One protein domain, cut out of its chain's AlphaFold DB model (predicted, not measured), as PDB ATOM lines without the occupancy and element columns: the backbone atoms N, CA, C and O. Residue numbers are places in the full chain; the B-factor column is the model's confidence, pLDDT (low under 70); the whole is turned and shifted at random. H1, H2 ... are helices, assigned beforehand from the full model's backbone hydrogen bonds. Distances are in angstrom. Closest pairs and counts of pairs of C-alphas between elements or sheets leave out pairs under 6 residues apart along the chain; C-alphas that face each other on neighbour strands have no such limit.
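What this domain is: This is residues 155 to 225 of the 230 residues of an uncharacterized protein of Flavobacterium urumqiense (UniProt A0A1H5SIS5). A small body of three crossed helices has H1 as its core, with H3 packed on residues 155 to 159 of H1 and H2 on residues 161 to 165. H4 meets H1 with residues 210 to 212, and from there residues 213 to 225 stick out as an arm, which makes the length of the whole. The printed part has 71 residues with four named helices, H1 to H4 in chain order, and no named strand; its class is all helix. It is only just compact, close to loose, with a radius of gyration of the C-alphas of 13.3 A and spans of 40 by 27 by 23 A.

Where its parts are: H1, residues 155 to 166, begins at C-alpha 155 (-37.683, 45.982, 24.192) and is 16.4 A long from first to last C-alpha. H2, residues 176 to 186, and H3, residues 194 to 204, are 15.4 A long each. H4, residues 210 to 223, is 20.1 A long and ends at C-alpha 223 (-33.263, 23.648, 37.894).

How they stand to each other: H1 is the hub, touching three helices. It touches H2 at a steep tilt of 55 degrees, opposite ways; the closest C-alphas, of Val 161 and Phe 180, are 6.9 A apart. H3 touches H1 about perpendicular, at 84 degrees, closest at the C-alphas of Leu 155 and Lys 197, 5.9 A. H4 touches H1 with residues 210 to 212 alone, about perpendicular at 88 degrees, closest at the C-alphas of Glu 159 and Leu 211, 6.0 A. H2 and H3 are close but not clearly touching. H2 and H4 are apart. In H1, H2, H3 and H4 every O i to N i+4 pair is within hydrogen-bond range.

The domain as a whole: The C-alphas of Glu 173 and Asn 225, the two farthest apart, are 41.0 A apart. The printed part has no cut and no long link. Residues 171 to 172, 191, 205 to 208 and 219 are under pLDDT 70.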
ATOM      1  N   LEU A 155     -37.917  47.050  25.151       81.94
ATOM      2  CA  LEU A 155     -37.683  45.982  24.192       81.94
ATOM      3  C   LEU A 155     -38.085  44.629  24.790       81.94
ATOM      4  O   LEU A 155     -38.843  43.898  24.166       81.94
ATOM      5  N   GLU A 156     -37.673  44.337  26.025       79.62
ATOM      6  CA  GLU A 156     -38.085  43.123  26.744       79.62
ATOM      7  C   GLU A 156     -39.603  43.083  26.962       79.62
ATOM      8  O   GLU A 156     -40.225  42.033  26.810       79.62
ATOM      9  N   PHE A 157     -40.231  44.232  27.223       86.56
ATOM     10  CA  PHE A 157     -41.689  44.332  27.261       86.56
ATOM     11  C   PHE A 157     -42.320  43.922  25.921       86.56
ATOM     12  O   PHE A 157     -43.239  43.101  25.892       86.56
ATOM     13  N   ALA A 158     -41.803  44.434  24.798       85.19
ATOM     14  CA  ALA A 158     -42.304  44.065  23.475       85.19
ATOM     15  C   ALA A 158     -42.150  42.568  23.183       85.19
ATOM     16  O   ALA A 158     -43.042  41.948  22.599       85.19
ATOM     17  N   GLU A 159     -41.030  41.984  23.602       85.44
ATOM     18  CA  GLU A 159     -40.755  40.558  23.460       85.44
ATOM     19  C   GLU A 159     -41.717  39.706  24.305       85.44
ATOM     20  O   GLU A 159     -42.228  38.700  23.805       85.44
ATOM     21  N   LEU A 160     -42.032  40.131  25.535       85.88
ATOM     22  CA  LEU A 160     -43.004  39.472  26.413       85.88
ATOM     23  C   LEU A 160     -44.414  39.487  25.814       85.88
ATOM     24  O   LEU A 160     -45.038  38.435  25.671       85.88
ATOM     25  N   VAL A 161     -44.917  40.666  25.435       85.12
ATOM     26  CA  VAL A 161     -46.273  40.807  24.876       85.12
ATOM     27  C   VAL A 161     -46.412  39.966  23.611       85.12
ATOM     28  O   VAL A 161     -47.389  39.237  23.438       85.12
ATOM     29  N   LYS A 162     -45.393  39.984  22.750       83.56
ATOM     30  CA  LYS A 162     -45.381  39.180  21.530       83.56
ATOM     31  C   LYS A 162     -45.351  37.681  21.812       83.56
ATOM     32  O   LYS A 162     -46.023  36.928  21.108       83.56
ATOM     33  N   ALA A 163     -44.634  37.246  22.844       83.06
ATOM     34  CA  ALA A 163     -44.648  35.852  23.266       83.06
ATOM     35  C   ALA A 163     -46.027  35.406  23.749       83.06
ATOM     36  O   ALA A 163     -46.496  34.339  23.357       83.06
ATOM     37  N   LEU A 164     -46.713  36.244  24.529       81.81
ATOM     38  CA  LEU A 164     -48.069  35.960  24.998       81.81
ATOM     39  C   LEU A 164     -49.050  35.820  23.826       81.81
ATOM     40  O   LEU A 164     -49.795  34.840  23.769       81.81
ATOM     41  N   ILE A 165     -48.971  36.718  22.838       81.75
ATOM     42  CA  ILE A 165     -49.763  36.636  21.600       81.75
ATOM     43  C   ILE A 165     -49.465  35.331  20.849       81.75
ATOM     44  O   ILE A 165     -50.379  34.581  20.508       81.75
ATOM     45  N   MET A 166     -48.187  35.019  20.619       77.69
ATOM     46  CA  MET A 166     -47.781  33.823  19.871       77.69
ATOM     47  C   MET A 166     -48.135  32.516  20.586       77.69
ATOM     48  O   MET A 166     -48.445  31.523  19.931       77.69
ATOM     49  N   SER A 167     -48.137  32.519  21.920       78.69
ATOM     50  CA  SER A 167     -48.522  31.366  22.739       78.69
ATOM     51  C   SER A 167     -50.030  31.077  22.731       78.69
ATOM     52  O   SER A 167     -50.455  30.076  23.311       78.69
ATOM     53  N   LYS A 168     -50.844  31.930  22.082       77.44
ATOM     54  CA  LYS A 168     -52.316  31.855  22.054       77.44
ATOM     55  C   LYS A 168     -52.942  31.797  23.456       77.44
ATOM     56  O   LYS A 168     -53.975  31.166  23.654       77.44
ATOM     57  N   LYS A 169     -52.288  32.421  24.442       75.44
ATOM     58  CA  LYS A 169     -52.777  32.531  25.828       75.44
ATOM     59  C   LYS A 169     -53.576  33.807  26.086       75.44
ATOM     60  O   LYS A 169     -54.117  33.965  27.171       75.44
ATOM     61  N   LEU A 170     -53.643  34.691  25.096       77.25
ATOM     62  CA  LEU A 170     -54.484  35.883  25.104       77.25
ATOM     63  C   LEU A 170     -55.722  35.643  24.239       77.25
ATOM     64  O   LEU A 170     -55.689  34.793  23.345       77.25
ATOM     65  N   ASN A 171     -56.794  36.396  24.497       69.88
ATOM     66  CA  ASN A 171     -58.024  36.296  23.717       69.88
ATOM     67  C   ASN A 171     -57.715  36.531  22.213       69.88
ATOM     68  O   ASN A 171     -57.209  37.601  21.857       69.88
ATOM     69  N   PRO A 172     -57.983  35.536  21.341       65.62
ATOM     70  CA  PRO A 172     -57.598  35.565  19.930       65.62
ATOM     71  C   PRO A 172     -58.387  36.577  19.089       65.62
ATOM     72  O   PRO A 172     -58.000  36.841  17.952       65.62
ATOM     73  N   GLU A 173     -59.477  37.135  19.616       71.81
ATOM     74  CA  GLU A 173     -60.334  38.090  18.908       71.81
ATOM     75  C   GLU A 173     -59.761  39.514  18.897       71.81
ATOM     76  O   GLU A 173     -60.138  40.337  18.058       71.81
ATOM     77  N   PHE A 174     -58.821  39.824  19.795       70.50
ATOM     78  CA  PHE A 174     -58.194  41.141  19.823       70.50
ATOM     79  C   PHE A 174     -57.064  41.261  18.800       70.50
ATOM     80  O   PHE A 174     -56.151  40.439  18.721       70.50
ATOM     81  N   LEU A 175     -57.079  42.371  18.060       77.12
ATOM     82  CA  LEU A 175     -55.963  42.772  17.210       77.12
ATOM     83  C   LEU A 175     -54.701  43.024  18.054       77.12
ATOM     84  O   LEU A 175     -54.766  43.574  19.154       77.12
ATOM     85  N   GLN A 176     -53.536  42.684  17.499       74.75
ATOM     86  CA  GLN A 176     -52.234  42.827  18.160       74.75
ATOM     87  C   GLN A 176     -52.006  44.232  18.748       74.75
ATOM     88  O   GLN A 176     -51.580  44.354  19.894       74.75
ATOM     89  N   ASN A 177     -52.344  45.290  18.008       75.19
ATOM     90  CA  ASN A 177     -52.203  46.674  18.470       75.19
ATOM     91  C   ASN A 177     -53.035  46.966  19.733       75.19
ATOM     92  O   ASN A 177     -52.578  47.660  20.637       75.19
ATOM     93  N   LYS A 178     -54.247  46.405  19.836       78.25
ATOM     94  CA  LYS A 178     -55.113  46.553  21.014       78.25
ATOM     95  C   LYS A 178     -54.533  45.842  22.230       78.25
ATOM     96  O   LYS A 178     -54.612  46.378  23.333       78.25
ATOM     97  N   ILE A 179     -53.919  44.679  22.025       82.12
ATOM     98  CA  ILE A 179     -53.221  43.940  23.082       82.12
ATOM     99  C   ILE A 179     -52.033  44.758  23.608       82.12
ATOM    100  O   ILE A 179     -51.872  44.887  24.819       82.12
ATOM    101  N   PHE A 180     -51.237  45.357  22.717       82.69
ATOM    102  CA  PHE A 180     -50.112  46.214  23.104       82.69
ATOM    103  C   PHE A 180     -50.548  47.431  23.923       82.69
ATOM    104  O   PHE A 180     -49.936  47.709  24.951       82.69
ATOM    105  N   GLU A 181     -51.618  48.117  23.519       80.69
ATOM    106  CA  GLU A 181     -52.154  49.261  24.267       80.69
ATOM    107  C   GLU A 181     -52.624  48.862  25.673       80.69
ATOM    108  O   GLU A 181     -52.257  49.508  26.656       80.69
ATOM    109  N   ARG A 182     -53.364  47.751  25.800       79.94
ATOM    110  CA  ARG A 182     -53.802  47.248  27.115       79.94
ATOM    111  C   ARG A 182     -52.615  46.875  28.004       79.94
ATOM    112  O   ARG A 182     -52.559  47.282  29.162       79.94
ATOM    113  N   MET A 183     -51.635  46.158  27.456       84.25
ATOM    114  CA  MET A 183     -50.434  45.761  28.193       84.25
ATOM    115  C   MET A 183     -49.592  46.970  28.609       84.25
ATOM    116  O   MET A 183     -49.063  46.992  29.716       84.25
ATOM    117  N   LYS A 184     -49.493  47.999  27.761       85.19
ATOM    118  CA  LYS A 184     -48.771  49.240  28.065       85.19
ATOM    119  C   LYS A 184     -49.383  49.960  29.264       85.19
ATOM    120  O   LYS A 184     -48.646  50.414  30.139       85.19
ATOM    121  N   LEU A 185     -50.716  50.032  29.307       80.00
ATOM    122  CA  LEU A 185     -51.462  50.601  30.431       80.00
ATOM    123  C   LEU A 185     -51.257  49.783  31.710       80.00
ATOM    124  O   LEU A 185     -50.939  50.354  32.750       80.00
ATOM    125  N   PHE A 186     -51.371  48.457  31.623       82.50
ATOM    126  CA  PHE A 186     -51.207  47.556  32.767       82.50
ATOM    127  C   PHE A 186     -49.795  47.612  33.375       82.50
ATOM    128  O   PHE A 186     -49.637  47.653  34.593       82.50
ATOM    129  N   PHE A 187     -48.765  47.669  32.528       83.50
ATOM    130  CA  PHE A 187     -47.357  47.682  32.932       83.50
ATOM    131  C   PHE A 187     -46.755  49.089  33.123       83.50
ATOM    132  O   PHE A 187     -45.547  49.219  33.349       83.50
ATOM    133  N   ASN A 188     -47.580  50.140  33.021       79.81
ATOM    134  CA  ASN A 188     -47.184  51.545  33.169       79.81
ATOM    135  C   ASN A 188     -45.952  51.932  32.318       79.81
ATOM    136  O   ASN A 188     -45.070  52.673  32.759       79.81
ATOM    137  N   VAL A 189     -45.871  51.419  31.086       79.62
ATOM    138  CA  VAL A 189     -44.755  51.706  30.172       79.62
ATOM    139  C   VAL A 189     -45.042  53.009  29.425       79.62
ATOM    140  O   VAL A 189     -45.934  53.083  28.576       79.62
ATOM    141  N   LYS A 190     -44.286  54.065  29.734       72.50
ATOM    142  CA  LYS A 190     -44.380  55.359  29.038       72.50
ATOM    143  C   LYS A 190     -43.576  55.324  27.733       72.50
ATOM    144  O   LYS A 190     -42.654  54.535  27.607       72.50
ATOM    145  N   ASP A 191     -43.982  56.125  26.746       66.12
ATOM    146  CA  ASP A 191     -43.235  56.363  25.494       66.12
ATOM    147  C   ASP A 191     -42.875  55.125  24.639       66.12
ATOM    148  O   ASP A 191     -41.906  55.106  23.886       66.12
ATOM    149  N   PHE A 192     -43.722  54.095  24.676       73.88
ATOM    150  CA  PHE A 192     -43.572  52.893  23.851       73.88
ATOM    151  C   PHE A 192     -44.102  53.065  22.412       73.88
ATOM    152  O   PHE A 192     -45.280  53.398  22.235       73.88
ATOM    153  N   SER A 193     -43.268  52.747  21.407       74.38
ATOM    154  CA  SER A 193     -43.631  52.610  19.982       74.38
ATOM    155  C   SER A 193     -43.547  51.147  19.535       74.38
ATOM    156  O   SER A 193     -42.456  50.594  19.373       74.38
ATOM    157  N   GLU A 194     -44.702  50.519  19.287       72.81
ATOM    158  CA  GLU A 194     -44.781  49.118  18.842       72.81
ATOM    159  C   GLU A 194     -43.954  48.886  17.570       72.81
ATOM    160  O   GLU A 194     -43.144  47.960  17.488       72.81
ATOM    161  N   SER A 195     -44.136  49.748  16.567       71.25
ATOM    162  CA  SER A 195     -43.529  49.558  15.249       71.25
ATOM    163  C   SER A 195     -42.002  49.642  15.270       71.25
ATOM    164  O   SER A 195     -41.344  48.912  14.524       71.25
ATOM    165  N   ASP A 196     -41.435  50.476  16.145       74.06
ATOM    166  CA  ASP A 196     -39.988  50.635  16.267       74.06
ATOM    167  C   ASP A 196     -39.378  49.457  17.024       74.06
ATOM    168  O   ASP A 196     -38.419  48.849  16.544       74.06
ATOM    169  N   LYS A 197     -39.997  49.036  18.135       78.50
ATOM    170  CA  LYS A 197     -39.506  47.899  18.927       78.50
ATOM    171  C   LYS A 197     -39.629  46.574  18.180       78.50
ATOM    172  O   LYS A 197     -38.729  45.743  18.244       78.50
ATOM    173  N   LEU A 198     -40.681  46.379  17.382       72.25
ATOM    174  CA  LEU A 198     -40.801  45.186  16.536       72.25
ATOM    175  C   LEU A 198     -39.755  45.139  15.415       72.25
ATOM    176  O   LEU A 198     -39.296  44.045  15.070       72.25
ATOM    177  N   LYS A 199     -39.380  46.290  14.837       73.62
ATOM    178  CA  LYS A 199     -38.264  46.372  13.880       73.62
ATOM    179  C   LYS A 199     -36.942  46.053  14.567       73.62
ATOM    180  O   LYS A 199     -36.154  45.287  14.025       73.62
ATOM    181  N   GLU A 200     -36.731  46.579  15.768       73.44
ATOM    182  CA  GLU A 200     -35.529  46.331  16.563       73.44
ATOM    183  C   GLU A 200     -35.360  44.837  16.893       73.44
ATOM    184  O   GLU A 200     -34.295  44.278  16.639       73.44
ATOM    185  N   ILE A 201     -36.429  44.146  17.318       71.62
ATOM    186  CA  ILE A 201     -36.416  42.688  17.552       71.62
ATOM    187  C   ILE A 201     -36.028  41.922  16.281       71.62
ATOM    188  O   ILE A 201     -35.167  41.041  16.329       71.62
ATOM    189  N   ARG A 202     -36.648  42.262  15.137       71.69
ATOM    190  CA  ARG A 202     -36.374  41.618  13.838       71.69
ATOM    191  C   ARG A 202     -34.935  41.835  13.370       71.69
ATOM    192  O   ARG A 202     -34.371  40.949  12.743       71.69
ATOM    193  N   ASN A 203     -34.356  42.997  13.668       73.38
ATOM    194  CA  ASN A 203     -32.974  43.310  13.311       73.38
ATOM    195  C   ASN A 203     -31.965  42.592  14.216       73.38
ATOM    196  O   ASN A 203     -30.859  42.291  13.775       73.38
ATOM    197  N   ARG A 204     -32.325  42.331  15.480       70.38
ATOM    198  CA  ARG A 204     -31.415  41.749  16.473       70.38
ATOM    199  C   ARG A 204     -31.384  40.223  16.437       70.38
ATOM    200  O   ARG A 204     -30.347  39.638  16.733       70.38
ATOM    201  N   THR A 205     -32.504  39.569  16.120       66.56
ATOM    202  CA  THR A 205     -32.606  38.102  16.148       66.56
ATOM    203  C   THR A 205     -33.639  37.571  15.145       66.56
ATOM    204  O   THR A 205     -34.610  38.249  14.817       66.56
ATOM    205  N   ASN A 206     -33.489  36.310  14.722       68.38
ATOM    206  CA  ASN A 206     -34.499  35.614  13.910       68.38
ATOM    207  C   ASN A 206     -35.721  35.156  14.729       68.38
ATOM    208  O   ASN A 206     -36.732  34.744  14.160       68.38
ATOM    209  N   THR A 207     -35.638  35.205  16.061       67.50
ATOM    210  CA  THR A 207     -36.703  34.768  16.966       67.50
ATOM    211  C   THR A 207     -37.503  35.969  17.459       67.50
ATOM    212  O   THR A 207     -36.935  36.873  18.058       67.50
ATOM    213  N   PRO A 208     -38.830  36.000  17.289       61.34
ATOM    214  CA  PRO A 208     -39.639  37.143  17.709       61.34
ATOM    215  C   PRO A 208     -39.735  37.333  19.234       61.34
ATOM    216  O   PRO A 208     -40.260  38.362  19.651       61.34
ATOM    217  N   THR A 209     -39.266  36.374  20.041       73.31
ATOM    218  CA  THR A 209     -39.418  36.335  21.509       73.31
ATOM    219  C   THR A 209     -38.107  36.004  22.260       73.31
ATOM    220  O   THR A 209     -38.074  35.038  23.027       73.31
ATOM    221  N   PRO A 210     -37.002  36.749  22.050       72.38
ATOM    222  CA  PRO A 210     -35.698  36.467  22.668       72.38
ATOM    223  C   PRO A 210     -35.735  36.378  24.197       72.38
ATOM    224  O   PRO A 210     -35.118  35.475  24.759       72.38
ATOM    225  N   LEU A 211     -36.483  37.263  24.864       76.69
ATOM    226  CA  LEU A 211     -36.645  37.285  26.318       76.69
ATOM    227  C   LEU A 211     -37.052  35.922  26.890       76.69
ATOM    228  O   LEU A 211     -36.478  35.472  27.879       76.69
ATOM    229  N   ILE A 212     -38.019  35.248  26.262       76.94
ATOM    230  CA  ILE A 212     -38.517  33.953  26.746       76.94
ATOM    231  C   ILE A 212     -37.442  32.876  26.633       76.94
ATOM    232  O   ILE A 212     -37.278  32.095  27.564       76.94
ATOM    233  N   ASN A 213     -36.653  32.887  25.559       74.56
ATOM    234  CA  ASN A 213     -35.548  31.943  25.394       74.56
ATOM    235  C   ASN A 213     -34.478  32.150  26.480       74.56
ATOM    236  O   ASN A 213     -33.941  31.189  27.024       74.56
ATOM    237  N   VAL A 214     -34.174  33.407  26.825       76.19
ATOM    238  CA  VAL A 214     -33.212  33.733  27.892       76.19
ATOM    239  C   VAL A 214     -33.732  33.288  29.263       76.19
ATOM    240  O   VAL A 214     -32.973  32.723  30.056       76.19
ATOM    241  N   LEU A 215     -35.023  33.497  29.532       72.62
ATOM    242  CA  LEU A 215     -35.693  33.015  30.742       72.62
ATOM    243  C   LEU A 215     -35.675  31.488  30.832       72.62
ATOM    244  O   LEU A 215     -35.326  30.951  31.879       72.62
ATOM    245  N   GLU A 216     -35.995  30.793  29.743       75.31
ATOM    246  CA  GLU A 216     -35.991  29.331  29.668       75.31
ATOM    247  C   GLU A 216     -34.600  28.757  29.959       75.31
ATOM    248  O   GLU A 216     -34.465  27.863  30.795       75.31
ATOM    249  N   ILE A 217     -33.551  29.319  29.348       76.19
ATOM    250  CA  ILE A 217     -32.161  28.924  29.615       76.19
ATOM    251  C   ILE A 217     -31.806  29.161  31.085       76.19
ATOM    252  O   ILE A 217     -31.230  28.288  31.733       76.19
ATOM    253  N   SER A 218     -32.160  30.327  31.630       72.81
ATOM    254  CA  SER A 218     -31.841  30.693  33.015       72.81
ATOM    255  C   SER A 218     -32.545  29.783  34.025       72.81
ATOM    256  O   SER A 218     -31.919  29.325  34.980       72.81
ATOM    257  N   LEU A 219     -33.824  29.470  33.791       69.06
ATOM    258  CA  LEU A 219     -34.604  28.540  34.606       69.06
ATOM    259  C   LEU A 219     -34.061  27.119  34.507       69.06
ATOM    260  O   LEU A 219     -33.905  26.464  35.530       69.06
ATOM    261  N   THR A 220     -33.725  26.661  33.302       74.31
ATOM    262  CA  THR A 220     -33.139  25.332  33.088       74.31
ATOM    263  C   THR A 220     -31.804  25.214  33.818       74.31
ATOM    264  O   THR A 220     -31.593  24.259  34.557       74.31
ATOM    265  N   ASN A 221     -30.942  26.229  33.716       78.12
ATOM    266  CA  ASN A 221     -29.677  26.265  34.446       78.12
ATOM    267  C   ASN A 221     -29.887  26.248  35.967       78.12
ATOM    268  O   ASN A 221     -29.165  25.546  36.672       78.12
ATOM    269  N   TRP A 222     -30.885  26.976  36.476       77.94
ATOM    270  CA  TRP A 222     -31.231  26.957  37.897       77.94
ATOM    271  C   TRP A 222     -31.758  25.585  38.353       77.94
ATOM    272  O   TRP A 222     -31.258  25.048  39.338       77.94
ATOM    273  N   ILE A 223     -32.701  24.984  37.613       77.56
ATOM    274  CA  ILE A 223     -33.263  23.648  37.894       77.56
ATOM    275  C   ILE A 223     -32.158  22.585  37.894       77.56
ATOM    276  O   ILE A 223     -32.122  21.712  38.759       77.56
ATOM    277  N   GLU A 224     -31.236  22.670  36.939       82.69
ATOM    278  CA  GLU A 224     -30.128  21.729  36.789       82.69
ATOM    279  C   GLU A 224     -28.939  22.037  37.721       82.69
ATOM    280  O   GLU A 224     -27.921  21.347  37.653       82.69
ATOM    281  N   ASN A 225     -29.040  23.055  38.592       73.94
ATOM    282  CA  ASN A 225     -27.948  23.563  39.437       73.94
ATOM    283  C   ASN A 225     -26.653  23.867  38.658       73.94
ATOM    284  O   ASN A 225     -25.541  23.798  39.192       73.94
TER     285      ASN A 225